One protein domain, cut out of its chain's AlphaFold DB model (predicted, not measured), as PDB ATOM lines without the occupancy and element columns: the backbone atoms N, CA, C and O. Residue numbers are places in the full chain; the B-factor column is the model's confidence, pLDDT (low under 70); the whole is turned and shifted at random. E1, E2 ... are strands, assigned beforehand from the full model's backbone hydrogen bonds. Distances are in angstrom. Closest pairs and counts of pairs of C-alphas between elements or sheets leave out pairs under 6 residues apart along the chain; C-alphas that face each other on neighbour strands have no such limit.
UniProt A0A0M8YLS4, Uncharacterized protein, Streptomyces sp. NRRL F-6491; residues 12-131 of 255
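AT A GLANCE: This is residues 12 to 131 of the 255 residues of an uncharacterized protein of Streptomyces sp. NRRL F-6491 (UniProt A0A0M8YLS4). Three small twisted sheets of four strands each stand one behind the other like the blades of a partly opened fan, with E5 to E8 in the middle, E1 to E4 over one of its faces and E9 to E12 over the other. The blades come closest along the side of E1, E5 and E9 and spread toward E4, E8 and E12. The printed part has 120 residues with no named helix and twelve strands, E1 to E12 in chain order; each sheet is antiparallel, in the orders E1 E2 E3 E4, E5 E6 E7 E8 and E9 E10 E11 E12. The class is all strand, and the whole is compact, with a radius of gyration of the C-alphas of 13.4 A and spans of 38 by 32 by 18 A.

HOW THE PARTS SIT: E5, residues 46 to 53, E6, residues 59 to 68, E7, residues 71 to 80, and E8, residues 90 to 96, form a strongly twisted meander, each strand the antiparallel neighbour of the one before. N 50 and O 63 are 2.9 A apart, N 62 and O 77 2.8 A, and N 76 and O 93 2.8 A, within hydrogen-bond range. A second meander is E1, residues 12 to 14, E2, residues 21 to 25, E3, residues 28 to 33, and E4, residues 36 to 41, with N 13 and O 22 at 2.7 A, N 23 and O 30 at 2.7 A, and N 31 and O 38 at 2.9 A. The third is E9, residues 100 to 104, E10, residues 109 to 112, E11, residues 118 to 121, and E12, residues 127 to 130, with N 104 and O 109 at 2.9 A, N 110 and O 120 at 3.0 A, and N 119 and O 129 at 2.9 A. The three make a stack of sheets, face to face in turn: the facing parts of the first pair in the chain are 9.5 A centre to centre, those of the second 10.1 A. The closest C-alphas of E1 and E5 are those of His 13 and Gly 51, 5.6 A apart. Those of E5 and E9 are Thr 52 and Gly 101, 5.9 A. E4 and E8 are apart, as are E8 and E12.

IN THESE COORDINATES: E1 begins at C-alpha 12, (33.086, 21.471, -39.757). E7 is 29.1 A long, E6 28.7 A and E5 20.5 A. E12 ends at C-alpha 130, (59.206, 29.297, -49.197).

THE WHOLE: The C-alphas farthest apart, of Gly 35 and Gly 130, are 39.7 A apart. The printed part has no cut and no long link. Mean pLDDT of the printed part is 76.4; residues 12 to 26 are among those under 70.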
ATOM      1  N   VAL A  12      32.925  22.418 -40.870       58.25
ATOM      2  CA  VAL A  12      33.086  21.471 -39.757       58.25
ATOM      3  C   VAL A  12      34.340  20.633 -39.972       58.25
ATOM      4  O   VAL A  12      34.529  20.011 -41.013       58.25
ATOM      5  N   HIS A  13      35.170  20.563 -38.941       65.75
ATOM      6  CA  HIS A  13      36.408  19.805 -38.882       65.75
ATOM      7  C   HIS A  13      36.345  18.813 -37.723       65.75
ATOM      8  O   HIS A  13      36.387  19.179 -36.546       65.75
ATOM      9  N   TRP A  14      36.256  17.532 -38.051       60.59
ATOM     10  CA  TRP A  14      36.269  16.472 -37.050       60.59
ATOM     11  C   TRP A  14      37.685  16.234 -36.526       60.59
ATOM     12  O   TRP A  14      38.649  16.231 -37.292       60.59
ATOM     13  N   SER A  15      37.816  15.990 -35.222       61.66
ATOM     14  CA  SER A  15      39.079  15.524 -34.641       61.66
ATOM     15  C   SER A  15      39.231  14.009 -34.846       61.66
ATOM     16  O   SER A  15      38.572  13.427 -35.690       61.66
ATOM     17  N   SER A  16      40.077  13.291 -34.105       59.97
ATOM     18  CA  SER A  16      40.127  11.820 -34.148       59.97
ATOM     19  C   SER A  16      38.966  11.147 -33.386       59.97
ATOM     20  O   SER A  16      38.801   9.930 -33.477       59.97
ATOM     21  N   GLY A  17      38.158  11.909 -32.638       58.56
ATOM     22  CA  GLY A  17      37.056  11.404 -31.809       58.56
ATOM     23  C   GLY A  17      35.682  11.422 -32.491       58.56
ATOM     24  O   GLY A  17      35.442  12.268 -33.348       58.56
ATOM     25  N   PRO A  18      34.760  10.516 -32.109       60.91
ATOM     26  CA  PRO A  18      33.418  10.433 -32.697       60.91
ATOM     27  C   PRO A  18      32.501  11.616 -32.355       60.91
ATOM     28  O   PRO A  18      31.600  11.918 -33.121       60.91
ATOM     29  N   GLU A  19      32.724  12.282 -31.220       64.50
ATOM     30  CA  GLU A  19      31.887  13.386 -30.705       64.50
ATOM     31  C   GLU A  19      32.660  14.712 -30.610       64.50
ATOM     32  O   GLU A  19      32.220  15.678 -29.980       64.50
ATOM     33  N   ASP A  20      33.853  14.736 -31.199       69.88
ATOM     34  CA  ASP A  20      34.795  15.831 -31.072       69.88
ATOM     35  C   ASP A  20      34.992  16.512 -32.422       69.88
ATOM     36  O   ASP A  20      35.483  15.927 -33.395       69.88
ATOM     37  N   TRP A  21      34.552  17.759 -32.470       68.31
ATOM     38  CA  TRP A  21      34.481  18.567 -33.670       68.31
ATOM     39  C   TRP A  21      34.871  20.002 -33.341       68.31
ATOM     40  O   TRP A  21      34.653  20.503 -32.234       68.31
ATOM     41  N   VAL A  22      35.431  20.665 -34.340       68.62
ATOM     42  CA  VAL A  22      35.649  22.104 -34.381       68.62
ATOM     43  C   VAL A  22      34.915  22.619 -35.606       68.62
ATOM     44  O   VAL A  22      35.004  22.014 -36.664       68.62
ATOM     45  N   ALA A  23      34.188  23.712 -35.486       64.19
ATOM     46  CA  ALA A  23      33.500  24.354 -36.584       64.19
ATOM     47  C   ALA A  23      33.831  25.843 -36.618       64.19
ATOM     48  O   ALA A  23      34.099  26.453 -35.582       64.19
ATOM     49  N   THR A  24      33.784  26.449 -37.791       63.78
ATOM     50  CA  THR A  24      33.770  27.906 -37.931       63.78
ATOM     51  C   THR A  24      32.360  28.323 -38.306       63.78
ATOM     52  O   THR A  24      31.854  27.833 -39.304       63.78
ATOM     53  N   ASP A  25      31.704  29.171 -37.517       60.41
ATOM     54  CA  ASP A  25      30.260  29.444 -37.621       60.41
ATOM     55  C   ASP A  25      29.932  30.895 -37.998       60.41
ATOM     56  O   ASP A  25      28.922  31.449 -37.564       60.41
ATOM     57  N   GLY A  26      30.787  31.512 -38.820       63.41
ATOM     58  CA  GLY A  26      30.710  32.919 -39.212       63.41
ATOM     59  C   GLY A  26      31.578  33.809 -38.317       63.41
ATOM     60  O   GLY A  26      32.711  34.102 -38.685       63.41
ATOM     61  N   PRO A  27      31.110  34.261 -37.138       73.00
ATOM     62  CA  PRO A  27      31.881  35.162 -36.293       73.00
ATOM     63  C   PRO A  27      32.760  34.429 -35.272       73.00
ATOM     64  O   PRO A  27      33.399  35.094 -34.458       73.00
ATOM     65  N   SER A  28      32.791  33.094 -35.246       77.06
ATOM     66  CA  SER A  28      33.586  32.351 -34.266       77.06
ATOM     67  C   SER A  28      34.185  31.050 -34.792       77.06
ATOM     68  O   SER A  28      33.764  30.476 -35.792       77.06
ATOM     69  N   VAL A  29      35.207  30.593 -34.067       82.12
ATOM     70  CA  VAL A  29      35.637  29.195 -34.053       82.12
ATOM     71  C   VAL A  29      35.005  28.546 -32.830       82.12
ATOM     72  O   VAL A  29      35.251  28.961 -31.696       82.12
ATOM     73  N   THR A  30      34.192  27.532 -33.058       78.12
ATOM     74  CA  THR A  30      33.382  26.836 -32.065       78.12
ATOM     75  C   THR A  30      33.826  25.380 -31.984       78.12
ATOM     76  O   THR A  30      34.167  24.790 -32.997       78.12
ATOM     77  N   TRP A  31      33.852  24.769 -30.803       83.38
ATOM     78  CA  TRP A  31      34.262  23.369 -30.659       83.38
ATOM     79  C   TRP A  31      33.502  22.635 -29.555       83.38
ATOM     80  O   TRP A  31      32.915  23.253 -28.661       83.38
ATOM     81  N   SER A  32      33.527  21.305 -29.639       76.50
ATOM     82  CA  SER A  32      33.058  20.391 -28.596       76.50
ATOM     83  C   SER A  32      34.142  20.208 -27.531       76.50
ATOM     84  O   SER A  32      35.262  19.814 -27.830       76.50
ATOM     85  N   ASP A  33      33.810  20.474 -26.272       78.94
ATOM     86  CA  ASP A  33      34.617  20.149 -25.095       78.94
ATOM     87  C   ASP A  33      33.825  19.179 -24.216       78.94
ATOM     88  O   ASP A  33      32.974  19.571 -23.411       78.94
ATOM     89  N   GLY A  34      34.034  17.879 -24.443       69.00
ATOM     90  CA  GLY A  34      33.335  16.825 -23.703       69.00
ATOM     91  C   GLY A  34      31.809  16.910 -23.825       69.00
ATOM     92  O   GLY A  34      31.112  16.757 -22.822       69.00
ATOM     93  N   GLY A  35      31.303  17.205 -25.028       67.38
ATOM     94  CA  GLY A  35      29.871  17.354 -25.309       67.38
ATOM     95  C   GLY A  35      29.299  18.734 -24.969       67.38
ATOM     96  O   GLY A  35      28.103  18.962 -25.140       67.38
ATOM     97  N   ARG A  36      30.124  19.675 -24.491       75.81
ATOM     98  CA  ARG A  36      29.730  21.079 -24.300       75.81
ATOM     99  C   ARG A  36      30.258  21.938 -25.439       75.81
ATOM    100  O   ARG A  36      31.416  21.820 -25.812       75.81
ATOM    101  N   LYS A  37      29.434  22.860 -25.929       78.06
ATOM    102  CA  LYS A  37      29.824  23.837 -26.951       78.06
ATOM    103  C   LYS A  37      30.645  24.971 -26.325       78.06
ATOM    104  O   LYS A  37      30.194  25.601 -25.366       78.06
ATOM    105  N   GLN A  38      31.822  25.234 -26.876       87.25
ATOM    106  CA  GLN A  38      32.677  26.385 -26.568       87.25
ATOM    107  C   GLN A  38      32.876  27.219 -27.835       87.25
ATOM    108  O   GLN A  38      32.835  26.670 -28.932       87.25
ATOM    109  N   SER A  39      33.118  28.524 -27.695       86.38
ATOM    110  CA  SER A  39      33.323  29.419 -28.841       86.38
ATOM    111  C   SER A  39      34.388  30.472 -28.556       86.38
ATOM    112  O   SER A  39      34.488  31.003 -27.448       86.38
ATOM    113  N   LEU A  40      35.164  30.801 -29.586       88.81
ATOM    114  CA  LEU A  40      36.146  31.876 -29.613       88.81
ATOM    115  C   LEU A  40      35.765  32.851 -30.739       88.81
ATOM    116  O   LEU A  40      35.760  32.434 -31.899       88.81
ATOM    117  N   PRO A  41      35.459  34.124 -30.438       88.88
ATOM    118  CA  PRO A  41      35.101  35.097 -31.463       88.88
ATOM    119  C   PRO A  41      36.293  35.427 -32.370       88.88
ATOM    120  O   PRO A  41      37.424  35.587 -31.906       88.88
ATOM    121  N   LEU A  42      36.012  35.557 -33.662       85.12
ATOM    122  CA  LEU A  42      36.923  36.043 -34.688       85.12
ATOM    123  C   LEU A  42      36.896  37.573 -34.741       85.12
ATOM    124  O   LEU A  42      35.903  38.218 -34.413       85.12
ATOM    125  N   SER A  43      38.001  38.172 -35.179       81.50
ATOM    126  CA  SER A  43      38.151  39.629 -35.292       81.50
ATOM    127  C   SER A  43      37.556  40.224 -36.579       81.50
ATOM    128  O   SER A  43      37.916  41.339 -36.949       81.50
ATOM    129  N   GLY A  44      36.704  39.486 -37.291       80.00
ATOM    130  CA  GLY A  44      36.117  39.892 -38.565       80.00
ATOM    131  C   GLY A  44      35.195  38.820 -39.139       80.00
ATOM    132  O   GLY A  44      35.057  37.744 -38.555       80.00
ATOM    133  N   GLU A  45      34.579  39.128 -40.278       79.06
ATOM    134  CA  GLU A  45      33.751  38.183 -41.027       79.06
ATOM    135  C   GLU A  45      34.605  37.051 -41.606       79.06
ATOM    136  O   GLU A  45      35.713  37.287 -42.103       79.06
ATOM    137  N   LEU A  46      34.103  35.820 -41.497       71.88
ATOM    138  CA  LEU A  46      34.738  34.630 -42.045       71.88
ATOM    139  C   LEU A  46      34.498  34.548 -43.550       71.88
ATOM    140  O   LEU A  46      33.361  34.419 -43.995       71.88
ATOM    141  N   LEU A  47      35.588  34.546 -44.309       73.81
ATOM    142  CA  LEU A  47      35.568  34.386 -45.761       73.81
ATOM    143  C   LEU A  47      35.770  32.920 -46.161       73.81
ATOM    144  O   LEU A  47      35.084  32.391 -47.035       73.81
ATOM    145  N   ASP A  48      36.722  32.255 -45.506       72.25
ATOM    146  CA  ASP A  48      37.117  30.879 -45.801       72.25
ATOM    147  C   ASP A  48      37.756  30.218 -44.575       72.25
ATOM    148  O   ASP A  48      38.254  30.900 -43.672       72.25
ATOM    149  N   SER A  49      37.771  28.889 -44.544       71.75
ATOM    150  CA  SER A  49      38.425  28.135 -43.481       71.75
ATOM    151  C   SER A  49      38.940  26.770 -43.940       71.75
ATOM    152  O   SER A  49      38.541  26.229 -44.971       71.75
ATOM    153  N   MET A  50      39.876  26.208 -43.173       73.94
ATOM    154  CA  MET A  50      40.436  24.885 -43.434       73.94
ATOM    155  C   MET A  50      40.972  24.241 -42.156       73.94
ATOM    156  O   MET A  50      41.808  24.821 -41.459       73.94
ATOM    157  N   GLY A  51      40.552  23.003 -41.900       73.38
ATOM    158  CA  GLY A  51      41.056  22.156 -40.824       73.38
ATOM    159  C   GLY A  51      42.098  21.156 -41.322       73.38
ATOM    160  O   GLY A  51      41.859  20.455 -42.301       73.38
ATOM    161  N   THR A  52      43.223  21.053 -40.614       73.31
ATOM    162  CA  THR A  52      44.296  20.085 -40.885       73.31
ATOM    163  C   THR A  52      44.698  19.372 -39.606       73.31
ATOM    164  O   THR A  52      45.169  19.999 -38.653       73.31
ATOM    165  N   GLN A  53      44.543  18.052 -39.588       73.62
ATOM    166  CA  GLN A  53      44.938  17.217 -38.461       73.62
ATOM    167  C   GLN A  53      46.378  16.711 -38.621       73.62
ATOM    168  O   GLN A  53      46.829  16.418 -39.728       73.62
ATOM    169  N   SER A  54      47.111  16.597 -37.514       68.69
ATOM    170  CA  SER A  54      48.400  15.905 -37.498       68.69
ATOM    171  C   SER A  54      48.210  14.406 -37.740       68.69
ATOM    172  O   SER A  54      47.179  13.833 -37.389       68.69
ATOM    173  N   ALA A  55      49.230  13.745 -38.289       66.25
ATOM    174  CA  ALA A  55      49.176  12.312 -38.600       66.25
ATOM    175  C   ALA A  55      48.902  11.421 -37.370       66.25
ATOM    176  O   ALA A  55      48.287  10.366 -37.487       66.25
ATOM    177  N   ASP A  56      49.334  11.850 -36.182       64.31
ATOM    178  CA  ASP A  56      49.078  11.159 -34.913       64.31
ATOM    179  C   ASP A  56      47.690  11.460 -34.316       64.31
ATOM    180  O   ASP A  56      47.320  10.904 -33.278       64.31
ATOM    181  N   GLY A  57      46.919  12.352 -34.944       68.31
ATOM    182  CA  GLY A  57      45.584  12.753 -34.515       68.31
ATOM    183  C   GLY A  57      45.539  13.590 -33.233       68.31
ATOM    184  O   GLY A  57      44.439  13.822 -32.724       68.31
ATOM    185  N   ARG A  58      46.695  14.014 -32.695       73.00
ATOM    186  CA  ARG A  58      46.820  14.724 -31.406       73.00
ATOM    187  C   ARG A  58      46.802  16.240 -31.528       73.00
ATOM    188  O   ARG A  58      46.757  16.925 -30.508       73.00
ATOM    189  N   SER A  59      46.831  16.771 -32.741       77.56
ATOM    190  CA  SER A  59      46.731  18.201 -32.992       77.56
ATOM    191  C   SER A  59      45.840  18.471 -34.196       77.56
ATOM    192  O   SER A  59      45.879  17.745 -35.186       77.56
ATOM    193  N   LEU A  60      45.052  19.539 -34.117       79.38
ATOM    194  CA  LEU A  60      44.217  20.031 -35.211       79.38
ATOM    195  C   LEU A  60      44.480  21.523 -35.388       79.38
ATOM    196  O   LEU A  60      44.320  22.301 -34.452       79.38
ATOM    197  N   ALA A  61      44.904  21.923 -36.581       82.56
ATOM    198  CA  ALA A  61      45.024  23.322 -36.955       82.56
ATOM    199  C   ALA A  61      43.775  23.741 -37.733       82.56
ATOM    200  O   ALA A  61      43.488  23.158 -38.772       82.56
ATOM    201  N   VAL A  62      43.069  24.765 -37.260       83.44
ATOM    202  CA  VAL A  62      41.987  25.422 -38.000       83.44
ATOM    203  C   VAL A  62      42.494  26.770 -38.482       83.44
ATOM    204  O   VAL A  62      42.789  27.664 -37.687       83.44
ATOM    205  N   SER A  63      42.641  26.888 -39.794       82.88
ATOM    206  CA  SER A  63      43.016  28.121 -40.475       82.88
ATOM    207  C   SER A  63      41.756  28.867 -40.881       82.88
ATOM    208  O   SER A  63      40.852  28.251 -41.430       82.88
ATOM    209  N   VAL A  64      41.703  30.173 -40.646       84.94
ATOM    210  CA  VAL A  64      40.565  31.022 -41.018       84.94
ATOM    211  C   VAL A  64      41.047  32.240 -41.788       84.94
ATOM    212  O   VAL A  64      42.032  32.873 -41.399       84.94
ATOM    213  N   ALA A  65      40.346  32.572 -42.862       84.56
ATOM    214  CA  ALA A  65      40.481  33.811 -43.605       84.56
ATOM    215  C   ALA A  65      39.416  34.798 -43.129       84.56
ATOM    216  O   ALA A  65      38.227  34.485 -43.140       84.56
ATOM    217  N   THR A  66      39.843  35.995 -42.733       85.75
ATOM    218  CA  THR A  66      38.934  37.094 -42.372       85.75
ATOM    219  C   THR A  66      39.362  38.402 -43.034       85.75
ATOM    220  O   THR A  66      40.529  38.551 -43.412       85.75
ATOM    221  N   GLY A  67      38.447  39.365 -43.143       82.75
ATOM    222  CA  GLY A  67      38.737  40.700 -43.677       82.75
ATOM    223  C   GLY A  67      38.252  40.897 -45.113       82.75
ATOM    224  O   GLY A  67      37.082  40.674 -45.386       82.75
ATOM    225  N   ASP A  68      39.131  41.368 -45.999       80.25
ATOM    226  CA  ASP A  68      38.817  41.690 -47.401       80.25
ATOM    227  C   ASP A  68      39.028  40.464 -48.308       80.25
ATOM    228  O   ASP A  68      40.078  39.823 -48.234       80.25
ATOM    229  N   GLU A  69      38.067  40.154 -49.183       70.19
ATOM    230  CA  GLU A  69      38.145  39.044 -50.148       70.19
ATOM    231  C   GLU A  69      39.343  39.139 -51.100       70.19
ATOM    232  O   GLU A  69      39.912  38.119 -51.489       70.19
ATOM    233  N   SER A  70      39.761  40.353 -51.462       73.44
ATOM    234  CA  SER A  70      40.897  40.578 -52.360       73.44
ATOM    235  C   SER A  70      42.254  40.345 -51.684       73.44
ATOM    236  O   SER A  70      43.264  40.127 -52.360       73.44
ATOM    237  N   ALA A  71      42.292  40.381 -50.350       75.12
ATOM    238  CA  ALA A  71      43.499  40.214 -49.550       75.12
ATOM    239  C   ALA A  71      43.172  39.603 -48.172       75.12
ATOM    240  O   ALA A  71      43.359  40.262 -47.138       75.12
ATOM    241  N   PRO A  72      42.706  38.340 -48.128       80.88
ATOM    242  CA  PRO A  72      42.236  37.727 -46.896       80.88
ATOM    243  C   PRO A  72      43.365  37.603 -45.876       80.88
ATOM    244  O   PRO A  72      44.481  37.161 -46.177       80.88
ATOM    245  N   ARG A  73      43.065  37.947 -44.622       88.50
ATOM    246  CA  ARG A  73      43.986  37.742 -43.507       88.50
ATOM    247  C   ARG A  73      43.803  36.338 -42.953       88.50
ATOM    248  O   ARG A  73      42.863  36.075 -42.203       88.50
ATOM    249  N   TRP A  74      44.753  35.465 -43.269       88.00
ATOM    250  CA  TRP A  74      44.791  34.119 -42.716       88.00
ATOM    251  C   TRP A  74      45.369  34.094 -41.302       88.00
ATOM    252  O   TRP A  74      46.469  34.589 -41.056       88.00
ATOM    253  N   SER A  75      44.638  33.466 -40.389       91.94
ATOM    254  CA  SER A  75      45.078  33.120 -39.037       91.94
ATOM    255  C   SER A  75      44.962  31.613 -38.831       91.94
ATOM    256  O   SER A  75      44.150  30.974 -39.489       91.94
ATOM    257  N   ALA A  76      45.741  31.039 -37.917       90.31
ATOM    258  CA  ALA A  76      45.631  29.636 -37.540       90.31
ATOM    259  C   ALA A  76      45.481  29.469 -36.030       90.31
ATOM    260  O   ALA A  76      46.258  30.010 -35.237       90.31
ATOM    261  N   TYR A  77      44.505  28.651 -35.661       91.50
ATOM    262  CA  TYR A  77      44.222  28.214 -34.308       91.50
ATOM    263  C   TYR A  77      44.635  26.757 -34.174       91.50
ATOM    264  O   TYR A  77      44.171  25.912 -34.934       91.50
ATOM    265  N   LEU A  78      45.513  26.457 -33.221       90.62
ATOM    266  CA  LEU A  78      45.896  25.085 -32.930       90.62
ATOM    267  C   LEU A  78      45.138  24.575 -31.714       90.62
ATOM    268  O   LEU A  78      45.169  25.191 -30.649       90.62
ATOM    269  N   PHE A  79      44.518  23.421 -31.891       87.19
ATOM    270  CA  PHE A  79      43.884  22.629 -30.859       87.19
ATOM    271  C   PHE A  79      44.819  21.485 -30.489       87.19
ATOM    272  O   PHE A  79      45.242  20.715 -31.358       87.19
ATOM    273  N   ASP A  80      45.112  21.361 -29.200       86.56
ATOM    274  CA  ASP A  80      45.639  20.115 -28.658       86.56
ATOM    275  C   ASP A  80      44.463  19.144 -28.506       86.56
ATOM    276  O   ASP A  80      43.421  19.505 -27.954       86.56
ATOM    277  N   VAL A  81      44.632  17.920 -29.010       76.50
ATOM    278  CA  VAL A  81      43.600  16.873 -29.036       76.50
ATOM    279  C   VAL A  81      44.052  15.635 -28.234       76.50
ATOM    280  O   VAL A  81      44.124  14.521 -28.769       76.50
ATOM    281  N   PRO A  82      44.426  15.775 -26.943       68.94
ATOM    282  CA  PRO A  82      44.815  14.629 -26.132       68.94
ATOM    283  C   PRO A  82      43.604  13.716 -25.914       68.94
ATOM    284  O   PRO A  82      42.546  14.148 -25.463       68.94
ATOM    285  N   GLY A  83      43.744  12.430 -26.243       65.69
ATOM    286  CA  GLY A  83      42.662  11.465 -26.026       65.69
ATOM    287  C   GLY A  83      41.403  11.737 -26.857       65.69
ATOM    288  O   GLY A  83      40.314  11.386 -26.409       65.69
ATOM    289  N   ARG A  84      41.556  12.314 -28.063       64.25
ATOM    290  CA  ARG A  84      40.470  12.567 -29.031       64.25
ATOM    291  C   ARG A  84      39.463  13.655 -28.613       64.25
ATOM    292  O   ARG A  84      38.296  13.558 -28.980       64.25
ATOM    293  N   LYS A  85      39.900  14.633 -27.810       71.69
ATOM    294  CA  LYS A  85      39.088  15.773 -27.352       71.69
ATOM    295  C   LYS A  85      39.794  17.096 -27.617       71.69
ATOM    296  O   LYS A  85      40.920  17.261 -27.150       71.69
ATOM    297  N   ALA A  86      39.142  18.025 -28.303       73.88
ATOM    298  CA  ALA A  86      39.684  19.327 -28.633       73.88
ATOM    299  C   ALA A  86      39.677  20.228 -27.393       73.88
ATOM    300  O   ALA A  86      38.635  20.565 -26.830       73.88
ATOM    301  N   GLY A  87      40.871  20.622 -26.951       79.75
ATOM    302  CA  GLY A  87      41.032  21.608 -25.890       79.75
ATOM    303  C   GLY A  87      40.765  23.037 -26.368       79.75
ATOM    304  O   GLY A  87      40.444  23.297 -27.525       79.75
ATOM    305  N   ARG A  88      40.964  24.009 -25.474       87.62
ATOM    306  CA  ARG A  88      40.920  25.425 -25.852       87.62
ATOM    307  C   ARG A  88      42.007  25.727 -26.900       87.62
ATOM    308  O   ARG A  88      43.175  25.429 -26.636       87.62
ATOM    309  N   PRO A  89      41.672  26.364 -28.034       90.44
ATOM    310  CA  PRO A  89      42.658  26.657 -29.058       90.44
ATOM    311  C   PRO A  89      43.630  27.754 -28.636       90.44
ATOM    312  O   PRO A  89      43.278  28.697 -27.920       90.44
ATOM    313  N   ARG A  90      44.845  27.675 -29.179       90.88
ATOM    314  CA  ARG A  90      45.837  28.753 -29.156       90.88
ATOM    315  C   ARG A  90      45.971  29.372 -30.543       90.88
ATOM    316  O   ARG A  90      46.134  28.653 -31.525       90.88
ATOM    317  N   LEU A  91      45.948  30.699 -30.631       91.62
ATOM    318  CA  LEU A  91      46.319  31.402 -31.860       91.62
ATOM    319  C   LEU A  91      47.824  31.216 -32.084       91.62
ATOM    320  O   LEU A  91      48.628  31.611 -31.239       91.62
ATOM    321  N   VAL A  92      48.201  30.581 -33.189       89.88
ATOM    322  CA  VAL A  92      49.609  30.260 -33.479       89.88
ATOM    323  C   VAL A  92      50.232  31.165 -34.526       89.88
ATOM    324  O   VAL A  92      51.446  31.361 -34.543       89.88
ATOM    325  N   ALA A  93      49.389  31.725 -35.383       88.50
ATOM    326  CA  ALA A  93      49.753  32.708 -36.379       88.50
ATOM    327  C   ALA A  93      48.519  33.549 -36.690       88.50
ATOM    328  O   ALA A  93      47.434  33.006 -36.864       88.50
ATOM    329  N   ASP A  94      48.688  34.859 -36.783       88.19
ATOM    330  CA  ASP A  94      47.621  35.814 -37.094       88.19
ATOM    331  C   ASP A  94      47.798  36.453 -38.482       88.19
ATOM    332  O   ASP A  94      47.042  37.345 -38.874       88.19
ATOM    333  N   ARG A  95      48.840  36.043 -39.210       88.56
ATOM    334  CA  ARG A  95      49.130  36.464 -40.579       88.56
ATOM    335  C   ARG A  95      49.898  35.363 -41.302       88.56
ATOM    336  O   ARG A  95      51.127  35.311 -41.269       88.56
ATOM    337  N   LEU A  96      49.154  34.485 -41.955       87.06
ATOM    338  CA  LEU A  96      49.680  33.438 -42.817       87.06
ATOM    339  C   LEU A  96      49.570  33.838 -44.294       87.06
ATOM    340  O   LEU A  96      48.683  34.607 -44.659       87.06
ATOM    341  N   PRO A  97      50.449  33.314 -45.166       77.00
ATOM    342  CA  PRO A  97      50.308  33.479 -46.612       77.00
ATOM    343  C   PRO A  97      49.174  32.627 -47.218       77.00
ATOM    344  O   PRO A  97      48.885  32.780 -48.397       77.00
ATOM    345  N   GLY A  98      48.565  31.734 -46.432       79.00
ATOM    346  CA  GLY A  98      47.464  30.852 -46.816       79.00
ATOM    347  C   GLY A  98      47.095  29.906 -45.671       79.00
ATOM    348  O   GLY A  98      47.689  29.980 -44.588       79.00
ATOM    349  N   SER A  99      46.138  29.007 -45.895       78.31
ATOM    350  CA  SER A  99      45.737  27.992 -44.914       78.31
ATOM    351  C   SER A  99      46.841  26.960 -44.661       78.31
ATOM    352  O   SER A  99      47.676  26.695 -45.525       78.31
ATOM    353  N   ILE A 100      46.864  26.360 -43.468       76.62
ATOM    354  CA  ILE A 100      47.752  25.237 -43.137       76.62
ATOM    355  C   ILE A 100      47.214  23.969 -43.797       76.62
ATOM    356  O   ILE A 100      46.104  23.557 -43.479       76.62
ATOM    357  N   GLY A 101      48.022  23.328 -44.645       69.62
ATOM    358  CA  GLY A 101      47.695  22.056 -45.300       69.62
ATOM    359  C   GLY A 101      48.516  20.853 -44.840       69.62
ATOM    360  O   GLY A 101      48.072  19.731 -45.028       69.62
ATOM    361  N   CYS A 102      49.681  21.059 -44.215       69.44
ATOM    362  CA  CYS A 102      50.420  19.996 -43.518       69.44
ATOM    363  C   CYS A 102      50.736  20.433 -42.090       69.44
ATOM    364  O   CYS A 102      51.142  21.580 -41.871       69.44
ATOM    365  N   LEU A 103      50.649  19.498 -41.145       72.38
ATOM    366  CA  LEU A 103      50.946  19.731 -39.739       72.38
ATOM    367  C   LEU A 103      51.895  18.654 -39.199       72.38
ATOM    368  O   LEU A 103      51.558  17.473 -39.203       72.38
ATOM    369  N   ASP A 104      53.052  19.076 -38.689       69.81
ATOM    370  CA  ASP A 104      54.008  18.228 -37.972       69.81
ATOM    371  C   ASP A 104      54.342  18.877 -36.616       69.81
ATOM    372  O   ASP A 104      55.287  19.669 -36.497       69.81
ATOM    373  N   PRO A 105      53.543  18.582 -35.573       73.31
ATOM    374  CA  PRO A 105      53.762  19.135 -34.244       73.31
ATOM    375  C   PRO A 105      55.082  18.672 -33.619       73.31
ATOM    376  O   PRO A 105      55.689  19.436 -32.870       73.31
ATOM    377  N   ALA A 106      55.547  17.457 -33.935       73.06
ATOM    378  CA  ALA A 106      56.769  16.889 -33.369       73.06
ATOM    379  C   ALA A 106      58.016  17.659 -33.825       73.06
ATOM    380  O   ALA A 106      58.937  17.869 -33.037       73.06
ATOM    381  N   ALA A 107      58.020  18.136 -35.071       75.62
ATOM    382  CA  ALA A 107      59.083  18.983 -35.605       75.62
ATOM    383  C   ALA A 107      58.850  20.496 -35.400       75.62
ATOM    384  O   ALA A 107      59.665  21.302 -35.862       75.62
ATOM    385  N   ASP A 108      57.753  20.900 -34.745       81.56
ATOM    386  CA  ASP A 108      57.281  22.292 -34.665       81.56
ATOM    387  C   ASP A 108      57.139  22.940 -36.061       81.56
ATOM    388  O   ASP A 108      57.560  24.080 -36.290       81.56
ATOM    389  N   ARG A 109      56.577  22.203 -37.033       80.19
ATOM    390  CA  ARG A 109      56.428  22.641 -38.432       80.19
ATOM    391  C   ARG A 109      54.985  22.612 -38.918       80.19
ATOM    392  O   ARG A 109      54.196  21.735 -38.585       80.19
ATOM    393  N   ALA A 110      54.674  23.567 -39.785       79.62
ATOM    394  CA  ALA A 110      53.459  23.580 -40.586       79.62
ATOM    395  C   ALA A 110      53.778  24.066 -42.000       79.62
ATOM    396  O   ALA A 110      54.634  24.936 -42.174       79.62
ATOM    397  N   ALA A 111      53.091  23.521 -42.997       74.50
ATOM    398  CA  ALA A 111      53.161  24.009 -44.369       74.50
ATOM    399  C   ALA A 111      51.836  24.665 -44.746       74.50
ATOM    400  O   ALA A 111      50.774  24.073 -44.533       74.50
ATOM    401  N   THR A 112      51.903  25.868 -45.310       73.62
ATOM    402  CA  THR A 112      50.729  26.518 -45.895       73.62
ATOM    403  C   THR A 112      50.548  26.128 -47.355       73.62
ATOM    404  O   THR A 112      51.525  25.839 -48.047       73.62
ATOM    405  N   VAL A 113      49.306  26.167 -47.825       67.94
ATOM    406  CA  VAL A 113      48.920  25.998 -49.233       67.94
ATOM    407  C   VAL A 113      48.438  27.334 -49.821       67.94
ATOM    408  O   VAL A 113      48.282  28.309 -49.086       67.94
ATOM    409  N   GLY A 114      48.250  27.396 -51.142       63.81
ATOM    410  CA  GLY A 114      47.879  28.612 -51.884       63.81
ATOM    411  C   GLY A 114      49.026  29.159 -52.736       63.81
ATOM    412  O   GLY A 114      50.044  28.493 -52.901       63.81
ATOM    413  N   ASP A 115      48.879  30.379 -53.256       60.84
ATOM    414  CA  ASP A 115      49.782  30.963 -54.267       60.84
ATOM    415  C   ASP A 115      51.232  31.161 -53.797       60.84
ATOM    416  O   ASP A 115      52.157  31.284 -54.601       60.84
ATOM    417  N   LYS A 116      51.452  31.254 -52.482       68.75
ATOM    418  CA  LYS A 116      52.777  31.476 -51.878       68.75
ATOM    419  C   LYS A 116      52.999  30.516 -50.709       68.75
ATOM    420  O   LYS A 116      53.110  30.967 -49.563       68.75
ATOM    421  N   PRO A 117      53.077  29.202 -50.967       70.50
ATOM    422  CA  PRO A 117      53.165  28.214 -49.908       70.50
ATOM    423  C   PRO A 117      54.499  28.359 -49.169       70.50
ATOM    424  O   PRO A 117      55.559  28.669 -49.734       70.50
ATOM    425  N   ALA A 118      54.446  28.172 -47.856       72.00
ATOM    426  CA  ALA A 118      55.581  28.397 -46.984       72.00
ATOM    427  C   ALA A 118      55.641  27.345 -45.887       72.00
ATOM    428  O   ALA A 118      54.624  26.920 -45.344       72.00
ATOM    429  N   LEU A 119      56.869  26.979 -45.526       76.19
ATOM    430  CA  LEU A 119      57.136  26.228 -44.316       76.19
ATOM    431  C   LEU A 119      57.292  27.219 -43.171       76.19
ATOM    432  O   LEU A 119      58.085  28.165 -43.261       76.19
ATOM    433  N   LEU A 120      56.563  26.979 -42.095       83.50
ATOM    434  CA  LEU A 120      56.498  27.840 -40.929       83.50
ATOM    435  C   LEU A 120      56.835  27.053 -39.664       83.50
ATOM    436  O   LEU A 120      56.692  25.830 -39.609       83.50
ATOM    437  N   THR A 121      57.275  27.770 -38.638       85.94
ATOM    438  CA  THR A 121      57.358  27.247 -37.276       85.94
ATOM    439  C   THR A 121      55.965  27.262 -36.662       85.94
ATOM    440  O   THR A 121      55.399  28.341 -36.477       85.94
ATOM    441  N   LEU A 122      55.423  26.093 -36.322       80.19
ATOM    442  CA  LEU A 122      54.036  25.951 -35.879       80.19
ATOM    443  C   LEU A 122      53.740  26.793 -34.635       80.19
ATOM    444  O   LEU A 122      52.707  27.437 -34.568       80.19
ATOM    445  N   ARG A 123      54.642  26.846 -33.654       81.81
ATOM    446  CA  ARG A 123      54.436  27.586 -32.401       81.81
ATOM    447  C   ARG A 123      54.346  29.101 -32.573       81.81
ATOM    448  O   ARG A 123      53.770  29.761 -31.716       81.81
ATOM    449  N   THR A 124      54.960  29.647 -33.620       83.06
ATOM    450  CA  THR A 124      55.157  31.101 -33.762       83.06
ATOM    451  C   THR A 124      54.644  31.678 -35.076       83.06
ATOM    452  O   THR A 124      54.739  32.887 -35.273       83.06
ATOM    453  N   GLY A 125      54.214  30.833 -36.017       84.31
ATOM    454  CA  GLY A 125      53.858  31.234 -37.378       84.31
ATOM    455  C   GLY A 125      55.029  31.773 -38.204       84.31
ATOM    456  O   GLY A 125      54.833  32.211 -39.336       84.31
ATOM    457  N   ARG A 126      56.257  31.776 -37.665       88.56
ATOM    458  CA  ARG A 126      57.409  32.388 -38.331       88.56
ATOM    459  C   ARG A 126      57.786  31.606 -39.572       88.56
ATOM    460  O   ARG A 126      57.944  30.387 -39.526       88.56
ATOM    461  N   ARG A 127      57.999  32.329 -40.668       85.31
ATOM    462  CA  ARG A 127      58.453  31.737 -41.921       85.31
ATOM    463  C   ARG A 127      59.867  31.197 -41.789       85.31
ATOM    464  O   ARG A 127      60.772  31.890 -41.342       85.31
ATOM    465  N   VAL A 128      60.021  29.954 -42.219       80.00
ATOM    466  CA  VAL A 128      61.286  29.221 -42.251       80.00
ATOM    467  C   VAL A 128      61.862  29.318 -43.652       80.00
ATOM    468  O   VAL A 128      62.994  29.745 -43.835       80.00
ATOM    469  N   ARG A 129      61.051  28.955 -44.653       75.75
ATOM    470  CA  ARG A 129      61.373  29.088 -46.076       75.75
ATOM    471  C   ARG A 129      60.108  29.090 -46.932       75.75
ATOM    472  O   ARG A 129      59.044  28.671 -46.480       75.75
ATOM    473  N   GLY A 130      60.213  29.575 -48.166       67.06
ATOM    474  CA  GLY A 130      59.206  29.297 -49.197       67.06
ATOM    475  C   GLY A 130      59.287  27.844 -49.661       67.06
ATOM    476  O   GLY A 130      60.363  27.249 -49.595       67.06
ATOM    477  N   LEU A 131      58.159  27.291 -50.099       54.34
ATOM    478  CA  LEU A 131      58.085  25.922 -50.616       54.34
ATOM    479  C   LEU A 131      58.044  25.844 -52.153       54.34
ATOM    480  O   LEU A 131      58.106  24.741 -52.680       54.34
TER     481      LEU A 131